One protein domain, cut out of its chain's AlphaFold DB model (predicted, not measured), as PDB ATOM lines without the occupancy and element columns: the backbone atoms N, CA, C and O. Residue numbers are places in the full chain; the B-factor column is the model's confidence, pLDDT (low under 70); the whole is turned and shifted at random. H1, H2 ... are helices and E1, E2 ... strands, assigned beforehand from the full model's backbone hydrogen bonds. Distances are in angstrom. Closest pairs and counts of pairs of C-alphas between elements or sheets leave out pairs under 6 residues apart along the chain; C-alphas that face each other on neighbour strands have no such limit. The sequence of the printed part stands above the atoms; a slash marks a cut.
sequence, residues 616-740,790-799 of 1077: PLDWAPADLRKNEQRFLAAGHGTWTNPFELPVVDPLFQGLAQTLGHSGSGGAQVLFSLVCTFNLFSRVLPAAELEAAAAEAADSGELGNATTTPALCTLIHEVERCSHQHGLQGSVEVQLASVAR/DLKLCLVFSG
ATOM      1  N   PRO A 616      22.098 -68.980  -2.779       64.56
ATOM      2  CA  PRO A 616      22.391 -67.577  -3.081       64.56
ATOM      3  C   PRO A 616      21.194 -66.639  -2.852       64.56
ATOM      4  O   PRO A 616      21.385 -65.448  -2.622       64.56
ATOM      5  N   LEU A 617      19.967 -67.175  -2.880       64.00
ATOM      6  CA  LEU A 617      18.734 -66.434  -2.603       64.00
ATOM      7  C   LEU A 617      18.510 -66.154  -1.107       64.00
ATOM      8  O   LEU A 617      17.766 -65.230  -0.792       64.00
ATOM      9  N   ASP A 618      19.182 -66.865  -0.191       65.44
ATOM     10  CA  ASP A 618      19.054 -66.644   1.264       65.44
ATOM     11  C   ASP A 618      19.605 -65.269   1.702       65.44
ATOM     12  O   ASP A 618      19.386 -64.827   2.830       65.44
ATOM     13  N   TRP A 619      20.319 -64.582   0.803       65.19
ATOM     14  CA  TRP A 619      20.878 -63.242   0.997       65.19
ATOM     15  C   TRP A 619      19.944 -62.117   0.530       65.19
ATOM     16  O   TRP A 619      20.146 -60.965   0.911       65.19
ATOM     17  N   ALA A 620      18.928 -62.421  -0.284       61.72
ATOM     18  CA  ALA A 620      17.997 -61.424  -0.801       61.72
ATOM     19  C   ALA A 620      16.896 -61.109   0.236       61.72
ATOM     20  O   ALA A 620      16.194 -62.019   0.685       61.72
ATOM     21  N   PRO A 621      16.676 -59.835   0.619       59.78
ATOM     22  CA  PRO A 621      15.567 -59.465   1.495       59.78
ATOM     23  C   PRO A 621      14.208 -59.824   0.879       59.78
ATOM     24  O   PRO A 621      13.911 -59.442  -0.250       59.78
ATOM     25  N   ALA A 622      13.351 -60.495   1.651       56.16
ATOM     26  CA  ALA A 622      12.091 -61.067   1.163       56.16
ATOM     27  C   ALA A 622      11.011 -60.049   0.718       56.16
ATOM     28  O   ALA A 622       9.970 -60.459   0.209       56.16
ATOM     29  N   ASP A 623      11.210 -58.742   0.931       63.34
ATOM     30  CA  ASP A 623      10.227 -57.702   0.597       63.34
ATOM     31  C   ASP A 623      10.899 -56.371   0.207       63.34
ATOM     32  O   ASP A 623      11.468 -55.662   1.044       63.34
ATOM     33  N   LEU A 624      10.791 -56.025  -1.079       59.41
ATOM     34  CA  LEU A 624      11.314 -54.794  -1.687       59.41
ATOM     35  C   LEU A 624      10.497 -53.544  -1.340       59.41
ATOM     36  O   LEU A 624      10.965 -52.426  -1.531       59.41
ATOM     37  N   ARG A 625       9.270 -53.706  -0.832       60.53
ATOM     38  CA  ARG A 625       8.418 -52.574  -0.436       60.53
ATOM     39  C   ARG A 625       8.830 -51.987   0.913       60.53
ATOM     40  O   ARG A 625       8.393 -50.895   1.255       60.53
ATOM     41  N   LYS A 626       9.637 -52.726   1.682       66.00
ATOM     42  CA  LYS A 626      10.083 -52.355   3.034       66.00
ATOM     43  C   LYS A 626      11.547 -51.933   3.103       66.00
ATOM     44  O   LYS A 626      11.889 -51.153   3.980       66.00
ATOM     45  N   ASN A 627      12.392 -52.449   2.207       73.12
ATOM     46  CA  ASN A 627      13.837 -52.244   2.245       73.12
ATOM     47  C   ASN A 627      14.342 -51.714   0.900       73.12
ATOM     48  O   ASN A 627      14.121 -52.339  -0.137       73.12
ATOM     49  N   GLU A 628      15.057 -50.594   0.946       80.75
ATOM     50  CA  GLU A 628      15.799 -50.036  -0.185       80.75
ATOM     51  C   GLU A 628      16.912 -51.005  -0.624       80.75
ATOM     52  O   GLU A 628      17.666 -51.507   0.212       80.75
ATOM     53  N   GLN A 629      17.017 -51.286  -1.926       84.69
ATOM     54  CA  GLN A 629      18.100 -52.102  -2.489       84.69
ATOM     55  C   GLN A 629      19.138 -51.198  -3.142       84.69
ATOM     56  O   GLN A 629      18.796 -50.375  -3.990       84.69
ATOM     57  N   ARG A 630      20.408 -51.382  -2.782       87.94
ATOM     58  CA  ARG A 630      21.539 -50.603  -3.295       87.94
ATOM     59  C   ARG A 630      22.491 -51.516  -4.055       87.94
ATOM     60  O   ARG A 630      23.163 -52.345  -3.446       87.94
ATOM     61  N   PHE A 631      22.562 -51.359  -5.373       90.06
ATOM     62  CA  PHE A 631      23.498 -52.098  -6.217       90.06
ATOM     63  C   PHE A 631      24.728 -51.238  -6.485       90.06
ATOM     64  O   PHE A 631      24.633 -50.189  -7.120       90.06
ATOM     65  N   LEU A 632      25.883 -51.649  -5.968       90.25
ATOM     66  CA  LEU A 632      27.138 -50.912  -6.108       90.25
ATOM     67  C   LEU A 632      27.832 -51.283  -7.425       90.25
ATOM     68  O   LEU A 632      28.039 -52.464  -7.707       90.25
ATOM     69  N   ALA A 633      28.237 -50.292  -8.219       91.25
ATOM     70  CA  ALA A 633      29.011 -50.536  -9.430       91.25
ATOM     71  C   ALA A 633      30.410 -51.077  -9.089       91.25
ATOM     72  O   ALA A 633      31.184 -50.461  -8.348       91.25
ATOM     73  N   ALA A 634      30.756 -52.218  -9.681       84.81
ATOM     74  CA  ALA A 634      32.124 -52.706  -9.734       84.81
ATOM     75  C   ALA A 634      32.994 -51.760 -10.582       84.81
ATOM     76  O   ALA A 634      32.489 -50.977 -11.383       84.81
ATOM     77  N   GLY A 635      34.314 -51.841 -10.403       86.31
ATOM     78  CA  GLY A 635      35.290 -51.033 -11.142       86.31
ATOM     79  C   GLY A 635      35.636 -49.679 -10.516       86.31
ATOM     80  O   GLY A 635      35.249 -49.372  -9.388       86.31
ATOM     81  N   HIS A 636      36.458 -48.903 -11.226       84.88
ATOM     82  CA  HIS A 636      37.076 -47.658 -10.739       84.88
ATOM     83  C   HIS A 636      37.028 -46.531 -11.789       84.88
ATOM     84  O   HIS A 636      37.946 -45.722 -11.848       84.88
ATOM     85  N   GLY A 637      36.046 -46.518 -12.700       82.62
ATOM     86  CA  GLY A 637      35.956 -45.470 -13.732       82.62
ATOM     87  C   GLY A 637      37.187 -45.370 -14.643       82.62
ATOM     88  O   GLY A 637      37.505 -44.296 -15.150       82.62
ATOM     89  N   THR A 638      37.925 -46.471 -14.827       83.81
ATOM     90  CA  THR A 638      39.078 -46.533 -15.742       83.81
ATOM     91  C   THR A 638      38.697 -47.286 -17.007       83.81
ATOM     92  O   THR A 638      37.897 -48.213 -16.957       83.81
ATOM     93  N   TRP A 639      39.331 -46.980 -18.142       76.06
ATOM     94  CA  TRP A 639      39.062 -47.685 -19.405       76.06
ATOM     95  C   TRP A 639      39.234 -49.217 -19.320       76.06
ATOM     96  O   TRP A 639      38.586 -49.966 -20.046       76.06
ATOM     97  N   THR A 640      40.117 -49.694 -18.440       75.31
ATOM     98  CA  THR A 640      40.380 -51.126 -18.207       75.31
ATOM     99  C   THR A 640      39.515 -51.759 -17.122       75.31
ATOM    100  O   THR A 640      39.455 -52.982 -17.050       75.31
ATOM    101  N   ASN A 641      38.896 -50.953 -16.262       79.38
ATOM    102  CA  ASN A 641      38.024 -51.394 -15.178       79.38
ATOM    103  C   ASN A 641      36.947 -50.313 -14.948       79.38
ATOM    104  O   ASN A 641      37.086 -49.486 -14.031       79.38
ATOM    105  N   PRO A 642      35.966 -50.225 -15.865       89.69
ATOM    106  CA  PRO A 642      34.964 -49.165 -15.881       89.69
ATOM    107  C   PRO A 642      33.868 -49.435 -14.845       89.69
ATOM    108  O   PRO A 642      33.782 -50.542 -14.321       89.69
ATOM    109  N   PHE A 643      33.019 -48.447 -14.549       91.81
ATOM    110  CA  PHE A 643      31.891 -48.678 -13.646       91.81
ATOM    111  C   PHE A 643      30.846 -49.591 -14.296       91.81
ATOM    112  O   PHE A 643      30.297 -49.241 -15.343       91.81
ATOM    113  N   GLU A 644      30.551 -50.733 -13.677       93.25
ATOM    114  CA  GLU A 644      29.518 -51.662 -14.144       93.25
ATOM    115  C   GLU A 644      28.852 -52.451 -13.010       93.25
ATOM    116  O   GLU A 644      29.495 -52.902 -12.067       93.25
ATOM    117  N   LEU A 645      27.544 -52.653 -13.126       91.75
ATOM    118  CA  LEU A 645      26.767 -53.568 -12.305       91.75
ATOM    119  C   LEU A 645      26.853 -54.979 -12.903       91.75
ATOM    120  O   LEU A 645      26.440 -55.174 -14.057       91.75
ATOM    121  N   PRO A 646      27.368 -55.975 -12.161       84.56
ATOM    122  CA  PRO A 646      27.408 -57.345 -12.639       84.56
ATOM    123  C   PRO A 646      25.987 -57.914 -12.719       84.56
ATOM    124  O   PRO A 646      25.321 -58.137 -11.718       84.56
ATOM    125  N   VAL A 647      25.536 -58.227 -13.933       83.06
ATOM    126  CA  VAL A 647      24.217 -58.842 -14.206       83.06
ATOM    127  C   VAL A 647      24.078 -60.243 -13.565       83.06
ATOM    128  O   VAL A 647      22.979 -60.772 -13.409       83.06
ATOM    129  N   VAL A 648      25.207 -60.843 -13.176       76.81
ATOM    130  CA  VAL A 648      25.308 -62.099 -12.413       76.81
ATOM    131  C   VAL A 648      25.211 -61.919 -10.892       76.81
ATOM    132  O   VAL A 648      25.268 -62.919 -10.181       76.81
ATOM    133  N   ASP A 649      25.039 -60.696 -10.379       77.12
ATOM    134  CA  ASP A 649      24.857 -60.458  -8.944       77.12
ATOM    135  C   ASP A 649      23.630 -61.239  -8.417       77.12
ATOM    136  O   ASP A 649      22.525 -61.072  -8.947       77.12
ATOM    137  N   PRO A 650      23.783 -62.100  -7.395       67.06
ATOM    138  CA  PRO A 650      22.684 -62.897  -6.855       67.06
ATOM    139  C   PRO A 650      21.563 -62.042  -6.243       67.06
ATOM    140  O   PRO A 650      20.403 -62.448  -6.307       67.06
ATOM    141  N   LEU A 651      21.861 -60.843  -5.726       74.81
ATOM    142  CA  LEU A 651      20.842 -59.893  -5.271       74.81
ATOM    143  C   LEU A 651      20.039 -59.355  -6.460       74.81
ATOM    144  O   LEU A 651      18.817 -59.244  -6.383       74.81
ATOM    145  N   PHE A 652      20.701 -59.082  -7.590       80.88
ATOM    146  CA  PHE A 652      20.033 -58.631  -8.812       80.88
ATOM    147  C   PHE A 652      19.201 -59.754  -9.447       80.88
ATOM    148  O   PHE A 652      18.085 -59.519  -9.907       80.88
ATOM    149  N   GLN A 653      19.688 -60.998  -9.415       78.50
ATOM    150  CA  GLN A 653      18.906 -62.161  -9.841       78.50
ATOM    151  C   GLN A 653      17.698 -62.403  -8.926       78.50
ATOM    152  O   GLN A 653      16.610 -62.670  -9.433       78.50
ATOM    153  N   GLY A 654      17.845 -62.245  -7.607       76.06
ATOM    154  CA  GLY A 654      16.731 -62.285  -6.654       76.06
ATOM    155  C   GLY A 654      15.695 -61.183  -6.915       76.06
ATOM    156  O   GLY A 654      14.492 -61.451  -6.923       76.06
ATOM    157  N   LEU A 655      16.146 -59.963  -7.228       79.38
ATOM    158  CA  LEU A 655      15.299 -58.841  -7.651       79.38
ATOM    159  C   LEU A 655      14.535 -59.162  -8.952       79.38
ATOM    160  O   LEU A 655      13.320 -58.984  -9.037       79.38
ATOM    161  N   ALA A 656      15.231 -59.704  -9.953       81.62
ATOM    162  CA  ALA A 656      14.647 -60.101 -11.233       81.62
ATOM    163  C   ALA A 656      13.636 -61.247 -11.096       81.62
ATOM    164  O   ALA A 656      12.595 -61.230 -11.756       81.62
ATOM    165  N   GLN A 657      13.895 -62.215 -10.214       78.25
ATOM    166  CA  GLN A 657      12.964 -63.304  -9.919       78.25
ATOM    167  C   GLN A 657      11.732 -62.808  -9.153       78.25
ATOM    168  O   GLN A 657      10.613 -63.147  -9.535       78.25
ATOM    169  N   THR A 658      11.904 -61.980  -8.118       75.12
ATOM    170  CA  THR A 658      10.781 -61.444  -7.323       75.12
ATOM    171  C   THR A 658       9.870 -60.527  -8.144       75.12
ATOM    172  O   THR A 658       8.650 -60.689  -8.083       75.12
ATOM    173  N   LEU A 659      10.415 -59.649  -8.996       72.62
ATOM    174  CA  LEU A 659       9.591 -58.890  -9.950       72.62
ATOM    175  C   LEU A 659       9.015 -59.776 -11.067       72.62
ATOM    176  O   LEU A 659       7.882 -59.559 -11.493       72.62
ATOM    177  N   GLY A 660       9.737 -60.810 -11.510       68.19
ATOM    178  CA  GLY A 660       9.268 -61.768 -12.520       68.19
ATOM    179  C   GLY A 660       8.026 -62.570 -12.107       68.19
ATOM    180  O   GLY A 660       7.210 -62.912 -12.961       68.19
ATOM    181  N   HIS A 661       7.812 -62.795 -10.805       69.81
ATOM    182  CA  HIS A 661       6.570 -63.396 -10.290       69.81
ATOM    183  C   HIS A 661       5.339 -62.487 -10.464       69.81
ATOM    184  O   HIS A 661       4.213 -62.972 -10.405       69.81
ATOM    185  N   SER A 662       5.532 -61.187 -10.726       59.91
ATOM    186  CA  SER A 662       4.449 -60.247 -11.066       59.91
ATOM    187  C   SER A 662       4.128 -60.213 -12.571       59.91
ATOM    188  O   SER A 662       3.228 -59.490 -12.990       59.91
ATOM    189  N   GLY A 663       4.858 -60.977 -13.393       66.12
ATOM    190  CA  GLY A 663       4.675 -61.070 -14.841       66.12
ATOM    191  C   GLY A 663       6.004 -61.177 -15.593       66.12
ATOM    192  O   GLY A 663       7.035 -60.665 -15.153       66.12
ATOM    193  N   SER A 664       5.983 -61.792 -16.779       66.50
ATOM    194  CA  SER A 664       7.180 -62.073 -17.596       66.50
ATOM    195  C   SER A 664       8.002 -60.836 -18.002       66.50
ATOM    196  O   SER A 664       9.174 -60.974 -18.351       66.50
ATOM    197  N   GLY A 665       7.426 -59.632 -17.923       73.56
ATOM    198  CA  GLY A 665       8.129 -58.368 -18.161       73.56
ATOM    199  C   GLY A 665       9.025 -57.892 -17.007       73.56
ATOM    200  O   GLY A 665       9.971 -57.152 -17.261       73.56
ATOM    201  N   GLY A 666       8.792 -58.322 -15.758       78.75
ATOM    202  CA  GLY A 666       9.465 -57.753 -14.576       78.75
ATOM    203  C   GLY A 666      10.993 -57.885 -14.601       78.75
ATOM    204  O   GLY A 666      11.713 -56.929 -14.322       78.75
ATOM    205  N   ALA A 667      11.499 -59.045 -15.028       82.25
ATOM    206  CA  ALA A 667      12.933 -59.253 -15.214       82.25
ATOM    207  C   ALA A 667      13.494 -58.438 -16.397       82.25
ATOM    208  O   ALA A 667      14.577 -57.869 -16.291       82.25
ATOM    209  N   GLN A 668      12.755 -58.338 -17.513       85.38
ATOM    210  CA  GLN A 668      13.194 -57.592 -18.704       85.38
ATOM    211  C   GLN A 668      13.392 -56.103 -18.404       85.38
ATOM    212  O   GLN A 668      14.387 -55.529 -18.832       85.38
ATOM    213  N   VAL A 669      12.493 -55.504 -17.617       87.50
ATOM    214  CA  VAL A 669      12.607 -54.117 -17.140       87.50
ATOM    215  C   VAL A 669      13.918 -53.885 -16.381       87.50
ATOM    216  O   VAL A 669      14.638 -52.924 -16.659       87.50
ATOM    217  N   LEU A 670      14.268 -54.786 -15.461       89.19
ATOM    218  CA  LEU A 670      15.502 -54.687 -14.682       89.19
ATOM    219  C   LEU A 670      16.760 -54.868 -15.535       89.19
ATOM    220  O   LEU A 670      17.718 -54.112 -15.373       89.19
ATOM    221  N   PHE A 671      16.761 -55.823 -16.472       90.69
ATOM    222  CA  PHE A 671      17.871 -55.971 -17.417       90.69
ATOM    223  C   PHE A 671      18.026 -54.726 -18.303       90.69
ATOM    224  O   PHE A 671      19.156 -54.306 -18.540       90.69
ATOM    225  N   SER A 672      16.935 -54.098 -18.756       92.69
ATOM    226  CA  SER A 672      16.982 -52.847 -19.530       92.69
ATOM    227  C   SER A 672      17.573 -51.685 -18.729       92.69
ATOM    228  O   SER A 672      18.416 -50.950 -19.250       92.69
ATOM    229  N   LEU A 673      17.207 -51.558 -17.449       93.88
ATOM    230  CA  LEU A 673      17.770 -50.554 -16.543       93.88
ATOM    231  C   LEU A 673      19.267 -50.760 -16.305       93.88
ATOM    232  O   LEU A 673      20.043 -49.822 -16.474       93.88
ATOM    233  N   VAL A 674      19.696 -51.984 -15.984       94.12
ATOM    234  CA  VAL A 674      21.120 -52.286 -15.764       94.12
ATOM    235  C   VAL A 674      21.934 -52.171 -17.055       94.12
ATOM    236  O   VAL A 674      23.057 -51.675 -17.020       94.12
ATOM    237  N   CYS A 675      21.380 -52.549 -18.210       93.31
ATOM    238  CA  CYS A 675      22.018 -52.309 -19.506       93.31
ATOM    239  C   CYS A 675      22.183 -50.812 -19.796       93.31
ATOM    240  O   CYS A 675      23.242 -50.412 -20.275       93.31
ATOM    241  N   THR A 676      21.175 -49.991 -19.486       95.62
ATOM    242  CA  THR A 676      21.241 -48.529 -19.642       95.62
ATOM    243  C   THR A 676      22.283 -47.930 -18.703       95.62
ATOM    244  O   THR A 676      23.191 -47.244 -19.169       95.62
ATOM    245  N   PHE A 677      22.233 -48.267 -17.411       96.44
ATOM    246  CA  PHE A 677      23.235 -47.852 -16.429       96.44
ATOM    247  C   PHE A 677      24.649 -48.218 -16.902       96.44
ATOM    248  O   PHE A 677      25.474 -47.328 -17.082       96.44
ATOM    249  N   ASN A 678      24.897 -49.495 -17.223       94.31
ATOM    250  CA  ASN A 678      26.205 -49.988 -17.667       94.31
ATOM    251  C   ASN A 678      26.680 -49.364 -18.986       94.31
ATOM    252  O   ASN A 678      27.883 -49.278 -19.223       94.31
ATOM    253  N   LEU A 679      25.773 -48.950 -19.876       94.50
ATOM    254  CA  LEU A 679      26.148 -48.290 -21.125       94.50
ATOM    255  C   LEU A 679      26.768 -46.911 -20.864       94.50
ATOM    256  O   LEU A 679      27.776 -46.579 -21.487       94.50
ATOM    257  N   PHE A 680      26.189 -46.136 -19.944       95.12
ATOM    258  CA  PHE A 680      26.620 -44.767 -19.654       95.12
ATOM    259  C   PHE A 680      27.677 -44.693 -18.541       95.12
ATOM    260  O   PHE A 680      28.659 -43.965 -18.688       95.12
ATOM    261  N   SER A 681      27.571 -45.507 -17.485       94.06
ATOM    262  CA  SER A 681      28.541 -45.545 -16.376       94.06
ATOM    263  C   SER A 681      29.936 -45.973 -16.837       94.06
ATOM    264  O   SER A 681      30.937 -45.503 -16.301       94.06
ATOM    265  N   ARG A 682      30.027 -46.803 -17.886       92.69
ATOM    266  CA  ARG A 682      31.309 -47.203 -18.482       92.69
ATOM    267  C   ARG A 682      32.058 -46.073 -19.197       92.69
ATOM    268  O   ARG A 682      33.242 -46.235 -19.487       92.69
ATOM    269  N   VAL A 683      31.383 -44.964 -19.505       91.19
ATOM    270  CA  VAL A 683      31.976 -43.785 -20.157       91.19
ATOM    271  C   VAL A 683      32.416 -42.736 -19.128       91.19
ATOM    272  O   VAL A 683      33.251 -41.899 -19.458       91.19
ATOM    273  N   LEU A 684      31.917 -42.803 -17.887       92.69
ATOM    274  CA  LEU A 684      32.242 -41.865 -16.812       92.69
ATOM    275  C   LEU A 684      33.659 -42.126 -16.249       92.69
ATOM    276  O   LEU A 684      33.893 -43.193 -15.667       92.69
ATOM    277  N   PRO A 685      34.614 -41.187 -16.388       90.94
ATOM    278  CA  PRO A 685      35.936 -41.328 -15.790       90.94
ATOM    279  C   PRO A 685      35.900 -41.029 -14.284       90.94
ATOM    280  O   PRO A 685      35.131 -40.183 -13.833       90.94
ATOM    281  N   ALA A 686      36.788 -41.661 -13.510       88.81
ATOM    282  CA  ALA A 686      36.884 -41.450 -12.057       88.81
ATOM    283  C   ALA A 686      36.989 -39.965 -11.653       88.81
ATOM    284  O   ALA A 686      36.291 -39.531 -10.746       88.81
ATOM    285  N   ALA A 687      37.771 -39.170 -12.388       88.81
ATOM    286  CA  ALA A 687      37.949 -37.742 -12.118       88.81
ATOM    287  C   ALA A 687      36.652 -36.913 -12.247       88.81
ATOM    288  O   ALA A 687      36.498 -35.910 -11.558       88.81
ATOM    289  N   GLU A 688      35.702 -37.318 -13.101       90.12
ATOM    290  CA  GLU A 688      34.388 -36.655 -13.194       90.12
ATOM    291  C   GLU A 688      33.445 -37.068 -12.053       90.12
ATOM    292  O   GLU A 688      32.528 -36.315 -11.724       90.12
ATOM    293  N   LEU A 689      33.678 -38.237 -11.441       89.19
ATOM    294  CA  LEU A 689      32.976 -38.695 -10.241       89.19
ATOM    295  C   LEU A 689      33.523 -38.000  -8.981       89.19
ATOM    296  O   LEU A 689      32.746 -37.563  -8.140       89.19
ATOM    297  N   GLU A 690      34.848 -37.853  -8.884       88.81
ATOM    298  CA  GLU A 690      35.539 -37.099  -7.827       88.81
ATOM    299  C   GLU A 690      35.142 -35.614  -7.847       88.81
ATOM    300  O   GLU A 690      34.798 -35.063  -6.804       88.81
ATOM    301  N   ALA A 691      35.099 -34.985  -9.029       87.31
ATOM    302  CA  ALA A 691      34.624 -33.607  -9.178       87.31
ATOM    303  C   ALA A 691      33.153 -33.446  -8.749       87.31
ATOM    304  O   ALA A 691      32.834 -32.535  -7.989       87.31
ATOM    305  N   ALA A 692      32.267 -34.358  -9.169       85.25
ATOM    306  CA  ALA A 692      30.861 -34.322  -8.768       85.25
ATOM    307  C   ALA A 692      30.662 -34.544  -7.256       85.25
ATOM    308  O   ALA A 692      29.762 -33.951  -6.668       85.25
ATOM    309  N   ALA A 693      31.496 -35.371  -6.616       85.00
ATOM    310  CA  ALA A 693      31.467 -35.565  -5.168       85.00
ATOM    311  C   ALA A 693      31.958 -34.327  -4.398       85.00
ATOM    312  O   ALA A 693      31.377 -33.994  -3.369       85.00
ATOM    313  N   ALA A 694      32.980 -33.629  -4.907       84.81
ATOM    314  CA  ALA A 694      33.445 -32.368  -4.331       84.81
ATOM    315  C   ALA A 694      32.372 -31.268  -4.433       84.81
ATOM    316  O   ALA A 694      32.027 -30.663  -3.423       84.81
ATOM    317  N   GLU A 695      31.759 -31.081  -5.611       84.25
ATOM    318  CA  GLU A 695      30.654 -30.120  -5.783       84.25
ATOM    319  C   GLU A 695      29.446 -30.443  -4.883       84.25
ATOM    320  O   GLU A 695      28.799 -29.531  -4.377       84.25
ATOM    321  N   ALA A 696      29.153 -31.729  -4.653       79.94
ATOM    322  CA  ALA A 696      28.074 -32.158  -3.761       79.94
ATOM    323  C   ALA A 696      28.383 -31.928  -2.270       79.94
ATOM    324  O   ALA A 696      27.463 -31.670  -1.491       79.94
ATOM    325  N   ALA A 697      29.655 -32.022  -1.867       79.50
ATOM    326  CA  ALA A 697      30.088 -31.709  -0.506       79.50
ATOM    327  C   ALA A 697      29.957 -30.205  -0.210       79.50
ATOM    328  O   ALA A 697      29.457 -29.840   0.852       79.50
ATOM    329  N   ASP A 698      30.319 -29.350  -1.173       81.06
ATOM    330  CA  ASP A 698      30.194 -27.891  -1.061       81.06
ATOM    331  C   ASP A 698      28.728 -27.409  -1.071       81.06
ATOM    332  O   ASP A 698      28.400 -26.402  -0.439       81.06
ATOM    333  N   SER A 699      27.830 -28.096  -1.793       77.50
ATOM    334  CA  SER A 699      26.431 -27.670  -1.963       77.50
ATOM    335  C   SER A 699      25.448 -28.231  -0.931       77.50
ATOM    336  O   SER A 699      24.332 -27.721  -0.827       77.50
ATOM    337  N   GLY A 700      25.800 -29.301  -0.209       70.12
ATOM    338  CA  GLY A 700      24.929 -29.987   0.759       70.12
ATOM    339  C   GLY A 700      23.751 -30.774   0.154       70.12
ATOM    340  O   GLY A 700      23.175 -31.627   0.826       70.12
ATOM    341  N   GLU A 701      23.419 -30.548  -1.120       66.00
ATOM    342  CA  GLU A 701      22.411 -31.289  -1.880       66.00
ATOM    343  C   GLU A 701      22.946 -31.688  -3.264       66.00
ATOM    344  O   GLU A 701      23.188 -30.843  -4.134       66.00
ATOM    345  N   LEU A 702      23.029 -33.001  -3.508       58.97
ATOM    346  CA  LEU A 702      23.438 -33.581  -4.795       58.97
ATOM    347  C   LEU A 702      22.516 -33.161  -5.964       58.97
ATOM    348  O   LEU A 702      22.945 -33.157  -7.114       58.97
ATOM    349  N   GLY A 703      21.266 -32.781  -5.674       57.09
ATOM    350  CA  GLY A 703      20.269 -32.380  -6.674       57.09
ATOM    351  C   GLY A 703      20.461 -30.985  -7.285       57.09
ATOM    352  O   GLY A 703      19.840 -30.701  -8.306       57.09
ATOM    353  N   ASN A 704      21.302 -30.127  -6.691       57.41
ATOM    354  CA  ASN A 704      21.520 -28.743  -7.144       57.41
ATOM    355  C   ASN A 704      22.955 -28.465  -7.644       57.41
ATOM    356  O   ASN A 704      23.222 -27.377  -8.155       57.41
ATOM    357  N   ALA A 705      23.875 -29.429  -7.527       53.50
ATOM    358  CA  ALA A 705      25.239 -29.308  -8.040       53.50
ATOM    359  C   ALA A 705      25.277 -29.298  -9.582       53.50
ATOM    360  O   ALA A 705      24.484 -29.972 -10.248       53.50
ATOM    361  N   THR A 706      26.245 -28.584 -10.166       55.44
ATOM    362  CA  THR A 706      26.500 -28.509 -11.619       55.44
ATOM    363  C   THR A 706      27.174 -29.773 -12.156       55.44
ATOM    364  O   THR A 706      28.212 -29.723 -12.813       55.44
ATOM    365  N   THR A 707      26.543 -30.919 -11.889       65.38
ATOM    366  CA  THR A 707      27.075 -32.259 -12.147       65.38
ATOM    367  C   THR A 707      27.708 -32.407 -13.528       65.38
ATOM    368  O   THR A 707      27.203 -31.935 -14.551       65.38
ATOM    369  N   THR A 708      28.837 -33.116 -13.547       81.81
ATOM    370  CA  THR A 708      29.654 -33.327 -14.742       81.81
ATOM    371  C   THR A 708      28.818 -33.878 -15.910       81.81
ATOM    372  O   THR A 708      27.929 -34.710 -15.692       81.81
ATOM    373  N   PRO A 709      29.063 -33.455 -17.172       87.00
ATOM    374  CA  PRO A 709      28.153 -33.753 -18.284       87.00
ATOM    375  C   PRO A 709      27.866 -35.247 -18.495       87.00
ATOM    376  O   PRO A 709      26.762 -35.614 -18.907       87.00
ATOM    377  N   ALA A 710      28.832 -36.125 -18.201       88.00
ATOM    378  CA  ALA A 710      28.644 -37.568 -18.291       88.00
ATOM    379  C   ALA A 710      27.793 -38.137 -17.139       88.00
ATOM    380  O   ALA A 710      26.976 -39.024 -17.393       88.00
ATOM    381  N   LEU A 711      27.913 -37.615 -15.910       92.25
ATOM    382  CA  LEU A 711      27.061 -38.017 -14.784       92.25
ATOM    383  C   LEU A 711      25.613 -37.553 -15.001       92.25
ATOM    384  O   LEU A 711      24.694 -38.359 -14.874       92.25
ATOM    385  N   CYS A 712      25.426 -36.307 -15.448       90.56
ATOM    386  CA  CYS A 712      24.140 -35.780 -15.920       90.56
ATOM    387  C   CYS A 712      23.490 -36.712 -16.960       90.56
ATOM    388  O   CYS A 712      22.317 -37.064 -16.853       90.56
ATOM    389  N   THR A 713      24.269 -37.157 -17.956       93.25
ATOM    390  CA  THR A 713      23.789 -38.060 -19.018       93.25
ATOM    391  C   THR A 713      23.409 -39.443 -18.474       93.25
ATOM    392  O   THR A 713      22.384 -39.991 -18.878       93.25
ATOM    393  N   LEU A 714      24.199 -40.002 -17.548       95.38
ATOM    394  CA  LEU A 714      23.901 -41.276 -16.885       95.38
ATOM    395  C   LEU A 714      22.589 -41.207 -16.092       95.38
ATOM    396  O   LEU A 714      21.739 -42.078 -16.271       95.38
ATOM    397  N   ILE A 715      22.416 -40.181 -15.252       94.31
ATOM    398  CA  ILE A 715      21.195 -39.979 -14.458       94.31
ATOM    399  C   ILE A 715      19.992 -39.851 -15.401       94.31
ATOM    400  O   ILE A 715      19.057 -40.644 -15.310       94.31
ATOM    401  N   HIS A 716      20.065 -38.939 -16.377       94.38
ATOM    402  CA  HIS A 716      18.968 -38.666 -17.306       94.38
ATOM    403  C   HIS A 716      18.512 -39.903 -18.095       94.38
ATOM    404  O   HIS A 716      17.314 -40.147 -18.232       94.38
ATOM    405  N   GLU A 717      19.440 -40.704 -18.624       96.62
ATOM    406  CA  GLU A 717      19.074 -41.884 -19.417       96.62
ATOM    407  C   GLU A 717      18.589 -43.054 -18.539       96.62
ATOM    408  O   GLU A 717      17.693 -43.792 -18.956       96.62
ATOM    409  N   VAL A 718      19.072 -43.190 -17.295       95.69
ATOM    410  CA  VAL A 718      18.516 -44.159 -16.329       95.69
ATOM    411  C   VAL A 718      17.102 -43.758 -15.887       95.69
ATOM    412  O   VAL A 718      16.216 -44.612 -15.880       95.69
ATOM    413  N   GLU A 719      16.848 -42.478 -15.606       93.69
ATOM    414  CA  GLU A 719      15.502 -41.949 -15.321       93.69
ATOM    415  C   GLU A 719      14.553 -42.111 -16.512       93.69
ATOM    416  O   GLU A 719      13.397 -42.512 -16.365       93.69
ATOM    417  N   ARG A 720      15.037 -41.850 -17.728       94.62
ATOM    418  CA  ARG A 720      14.270 -42.046 -18.960       94.62
ATOM    419  C   ARG A 720      13.901 -43.515 -19.163       94.62
ATOM    420  O   ARG A 720      12.768 -43.809 -19.550       94.62
ATOM    421  N   CYS A 721      14.827 -44.432 -18.889       95.25
ATOM    422  CA  CYS A 721      14.578 -45.871 -18.937       95.25
ATOM    423  C   CYS A 721      13.603 -46.318 -17.830       95.25
ATOM    424  O   CYS A 721      12.681 -47.087 -18.108       95.25
ATOM    425  N   SER A 722      13.723 -45.789 -16.605       92.88
ATOM    426  CA  SER A 722      12.797 -46.114 -15.510       92.88
ATOM    427  C   SER A 722      11.383 -45.610 -15.805       92.88
ATOM    428  O   SER A 722      10.423 -46.366 -15.647       92.88
ATOM    429  N   HIS A 723      11.241 -44.404 -16.362       91.44
ATOM    430  CA  HIS A 723       9.969 -43.859 -16.836       91.44
ATOM    431  C   HIS A 723       9.350 -44.713 -17.957       91.44
ATOM    432  O   HIS A 723       8.162 -45.028 -17.905       91.44
ATOM    433  N   GLN A 724      10.133 -45.136 -18.960       92.44
ATOM    434  CA  GLN A 724       9.656 -46.018 -20.044       92.44
ATOM    435  C   GLN A 724       9.136 -47.376 -19.548       92.44
ATOM    436  O   GLN A 724       8.339 -48.013 -20.237       92.44
ATOM    437  N   HIS A 725       9.562 -47.809 -18.363       90.44
ATOM    438  CA  HIS A 725       9.169 -49.075 -17.753       90.44
ATOM    439  C   HIS A 725       8.264 -48.931 -16.514       90.44
ATOM    440  O   HIS A 725       8.027 -49.917 -15.820       90.44
ATOM    441  N   GLY A 726       7.731 -47.734 -16.237       87.25
ATOM    442  CA  GLY A 726       6.794 -47.507 -15.128       87.25
ATOM    443  C   GLY A 726       7.419 -47.537 -13.725       87.25
ATOM    444  O   GLY A 726       6.693 -47.663 -12.744       87.25
ATOM    445  N   LEU A 727       8.743 -47.403 -13.619       87.81
ATOM    446  CA  LEU A 727       9.512 -47.356 -12.366       87.81
ATOM    447  C   LEU A 727       9.970 -45.927 -12.001       87.81
ATOM    448  O   LEU A 727      10.977 -45.740 -11.314       87.81
ATOM    449  N   GLN A 728       9.249 -44.908 -12.476       87.62
ATOM    450  CA  GLN A 728       9.550 -43.501 -12.201       87.62
ATOM    451  C   GLN A 728       9.551 -43.222 -10.688       87.62
ATOM    452  O   GLN A 728       8.593 -43.551  -9.991       87.62
ATOM    453  N   GLY A 729      10.628 -42.620 -10.178       84.75
ATOM    454  CA  GLY A 729      10.815 -42.345  -8.745       84.75
ATOM    455  C   GLY A 729      11.148 -43.574  -7.885       84.75
ATOM    456  O   GLY A 729      11.488 -43.422  -6.716       84.75
ATOM    457  N   SER A 730      11.097 -44.788  -8.445       86.69
ATOM    458  CA  SER A 730      11.517 -46.021  -7.760       86.69
ATOM    459  C   SER A 730      12.971 -46.403  -8.035       86.69
ATOM    460  O   SER A 730      13.482 -47.295  -7.365       86.69
ATOM    461  N   VAL A 731      13.628 -45.761  -9.007       91.62
ATOM    462  CA  VAL A 731      15.018 -46.029  -9.406       91.62
ATOM    463  C   VAL A 731      15.797 -44.722  -9.457       91.62
ATOM    464  O   VAL A 731      15.371 -43.790 -10.134       91.62
ATOM    465  N   GLU A 732      16.936 -44.681  -8.772       93.38
ATOM    466  CA  GLU A 732      17.803 -43.508  -8.634       93.38
ATOM    467  C   GLU A 732      19.276 -43.913  -8.831       93.38
ATOM    468  O   GLU A 732      19.674 -45.023  -8.473       93.38
ATOM    469  N   VAL A 733      20.096 -43.022  -9.394       93.19
ATOM    470  CA  VAL A 733      21.558 -43.185  -9.434       93.19
ATOM    471  C   VAL A 733      22.166 -42.298  -8.354       93.19
ATOM    472  O   VAL A 733      22.069 -41.079  -8.435       93.19
ATOM    473  N   GLN A 734      22.808 -42.910  -7.362       92.25
ATOM    474  CA  GLN A 734      23.436 -42.216  -6.238       92.25
ATOM    475  C   GLN A 734      24.964 -42.371  -6.268       92.25
ATOM    476  O   GLN A 734      25.504 -43.352  -6.788       92.25
ATOM    477  N   LEU A 735      25.665 -41.412  -5.664       90.56
ATOM    478  CA  LEU A 735      27.070 -41.548  -5.283       90.56
ATOM    479  C   LEU A 735      27.159 -42.158  -3.881       90.56
ATOM    480  O   LEU A 735      26.501 -41.692  -2.955       90.56
ATOM    481  N   ALA A 736      28.004 -43.171  -3.717       86.00
ATOM    482  CA  ALA A 736      28.346 -43.749  -2.425       86.00
ATOM    483  C   ALA A 736      29.844 -43.560  -2.163       86.00
ATOM    484  O   ALA A 736      30.668 -43.998  -2.970       86.00
ATOM    485  N   SER A 737      30.200 -42.953  -1.027       82.06
ATOM    486  CA  SER A 737      31.559 -43.088  -0.497       82.06
ATOM    487  C   SER A 737      31.689 -44.436   0.205       82.06
ATOM    488  O   SER A 737      30.832 -44.820   1.003       82.06
ATOM    489  N   VAL A 738      32.748 -45.178  -0.114       77.62
ATOM    490  CA  VAL A 738      33.099 -46.428   0.557       77.62
ATOM    491  C   VAL A 738      34.468 -46.246   1.195       77.62
ATOM    492  O   VAL A 738      35.494 -46.282   0.511       77.62
ATOM    493  N   ALA A 739      34.498 -46.077   2.516       68.81
ATOM    494  CA  ALA A 739      35.742 -46.050   3.274       68.81
ATOM    495  C   ALA A 739      36.545 -47.335   3.004       68.81
ATOM    496  O   ALA A 739      36.058 -48.446   3.255       68.81
ATOM    497  N   ARG A 740      37.781 -47.222   2.492       52.38
ATOM    498  CA  ARG A 740      38.639 -48.408   2.368       52.38
ATOM    499  C   ARG A 740      38.924 -48.937   3.775       52.38
ATOM    500  O   ARG A 740      39.302 -48.154   4.648       52.38
ATOM    501  N   ASP A 790      36.997 -44.633  -1.332       79.88
ATOM    502  CA  ASP A 790      36.714 -44.974  -2.734       79.88
ATOM    503  C   ASP A 790      35.281 -44.546  -3.087       79.88
ATOM    504  O   ASP A 790      34.311 -45.150  -2.624       79.88
ATOM    505  N   LEU A 791      35.140 -43.553  -3.969       85.25
ATOM    506  CA  LEU A 791      33.845 -43.172  -4.535       85.25
ATOM    507  C   LEU A 791      33.334 -44.232  -5.521       85.25
ATOM    508  O   LEU A 791      34.075 -44.768  -6.354       85.25
ATOM    509  N   LYS A 792      32.037 -44.530  -5.436       90.31
ATOM    510  CA  LYS A 792      31.349 -45.540  -6.244       90.31
ATOM    511  C   LYS A 792      30.003 -45.018  -6.727       90.31
ATOM    512  O   LYS A 792      29.290 -44.338  -5.996       90.31
ATOM    513  N   LEU A 793      29.626 -45.397  -7.946       92.81
ATOM    514  CA  LEU A 793      28.244 -45.262  -8.399       92.81
ATOM    515  C   LEU A 793      27.383 -46.364  -7.776       92.81
ATOM    516  O   LEU A 793      27.807 -47.519  -7.691       92.81
ATOM    517  N   CYS A 794      26.155 -46.021  -7.408       93.06
ATOM    518  CA  CYS A 794      25.151 -46.950  -6.920       93.06
ATOM    519  C   CYS A 794      23.842 -46.780  -7.700       93.06
ATOM    520  O   CYS A 794      23.402 -45.658  -7.940       93.06
ATOM    521  N   LEU A 795      23.216 -47.890  -8.088       93.94
ATOM    522  CA  LEU A 795      21.847 -47.911  -8.597       93.94
ATOM    523  C   LEU A 795      20.922 -48.344  -7.460       93.94
ATOM    524  O   LEU A 795      21.031 -49.460  -6.946       93.94
ATOM    525  N   VAL A 796      20.034 -47.443  -7.060       90.88
ATOM    526  CA  VAL A 796      19.173 -47.592  -5.891       90.88
ATOM    527  C   VAL A 796      17.747 -47.864  -6.335       90.88
ATOM    528  O   VAL A 796      17.187 -47.117  -7.133       90.88
ATOM    529  N   PHE A 797      17.149 -48.922  -5.793       89.88
ATOM    530  CA  PHE A 797      15.730 -49.222  -5.939       89.88
ATOM    531  C   PHE A 797      15.031 -48.916  -4.617       89.88
ATOM    532  O   PHE A 797      15.256 -49.602  -3.617       89.88
ATOM    533  N   SER A 798      14.180 -47.889  -4.613       85.69
ATOM    534  CA  SER A 798      13.438 -47.463  -3.426       85.69
ATOM    535  C   SER A 798      11.935 -47.693  -3.598       85.69
ATOM    536  O   SER A 798      11.331 -47.327  -4.605       85.69
ATOM    537  N   GLY A 799      11.303 -48.278  -2.580       73.19
ATOM    538  CA  GLY A 799       9.850 -48.456  -2.510       73.19
ATOM    539  C   GLY A 799       9.090 -47.184  -2.116       73.19
ATOM    540  O   GLY A 799       8.021 -47.291  -1.514       73.19
TER     541      GLY A 799
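AT A GLANCE: This is residues 616 to 740 and 790 to 799 of the 1077 residues of the protein "Pim2 protein" of Symbiodinium natans (UniProt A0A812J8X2). A small antiparallel sheet of three strands is covered on one face by helices: H3 and H5 lie side by side over it, and H4 crosses the strands near one end. Near the other end H2 folds back on H3, with the short H1 packed on H2. The printed part has 135 residues, with five named helices and three named strands in the order H1 E1 H2 H3 H4 H5 E2 E3; the sheet's order is E1 - E3 - E2. The class is mixed, in two layers, helices H3 H4 H5 on one face of a sheet; the whole is compact, with a radius of gyration of the C-alphas of 14.9 A and spans of 42 by 28 by 26 A.

IN THESE COORDINATES: Find C-alpha 616 at (22.391, -67.577, -3.081), where H1 begins, residues 616 to 619. E1 is residues 629 to 632, and H2 is 650 to 660. H3, 665 to 681, measures 24.2 A; H4, 686 to 699, 20.0 A; H5, 709 to 724, 22.3 A. E2, 731 to 739, is 24.3 A long, and E3, 790 to 797, 21.6 A, ends at (15.730, -49.222, -5.939).

HOW THE PARTS SIT: Inner strand E3 is antiparallel to E1, with N 631 and O 795 2.9 A apart, and to E2, with N 734 and O 794 2.9 A apart, both within hydrogen-bond range. H5 runs along the strands, over E2; Ile 715 and Val 733 have their closest C-alphas, 6.0 A. H3 and H5 touch at a shallow tilt of 10 degrees, opposite ways, closest at C-alphas 680 and 714, 5.2 A. H4 runs across the strands at 86 degrees to E2 on the local plane. H2 only grazes the sheet, and makes a hairpin with H3, closest at C-alphas 656 and 667, 4.4 A. H1 touches H2, closest at C-alphas 616 and 650, 6.0 A. In H2, H4 and H5 every O i to N i+4 pair is within hydrogen-bond range, in H3 12 of 13; H1 is too short for one.

THE WHOLE: The C-alphas farthest apart, of Ser 664 and Asp 698, are 44.4 A apart. Residues 741 to 789 are not printed; C-alphas 740 and 790 are 6.4 A apart across the cut. The link E1 to H2 is long. The model's confidence is under 70 at 26 residues, among them 616 to 626 and 701 to 707.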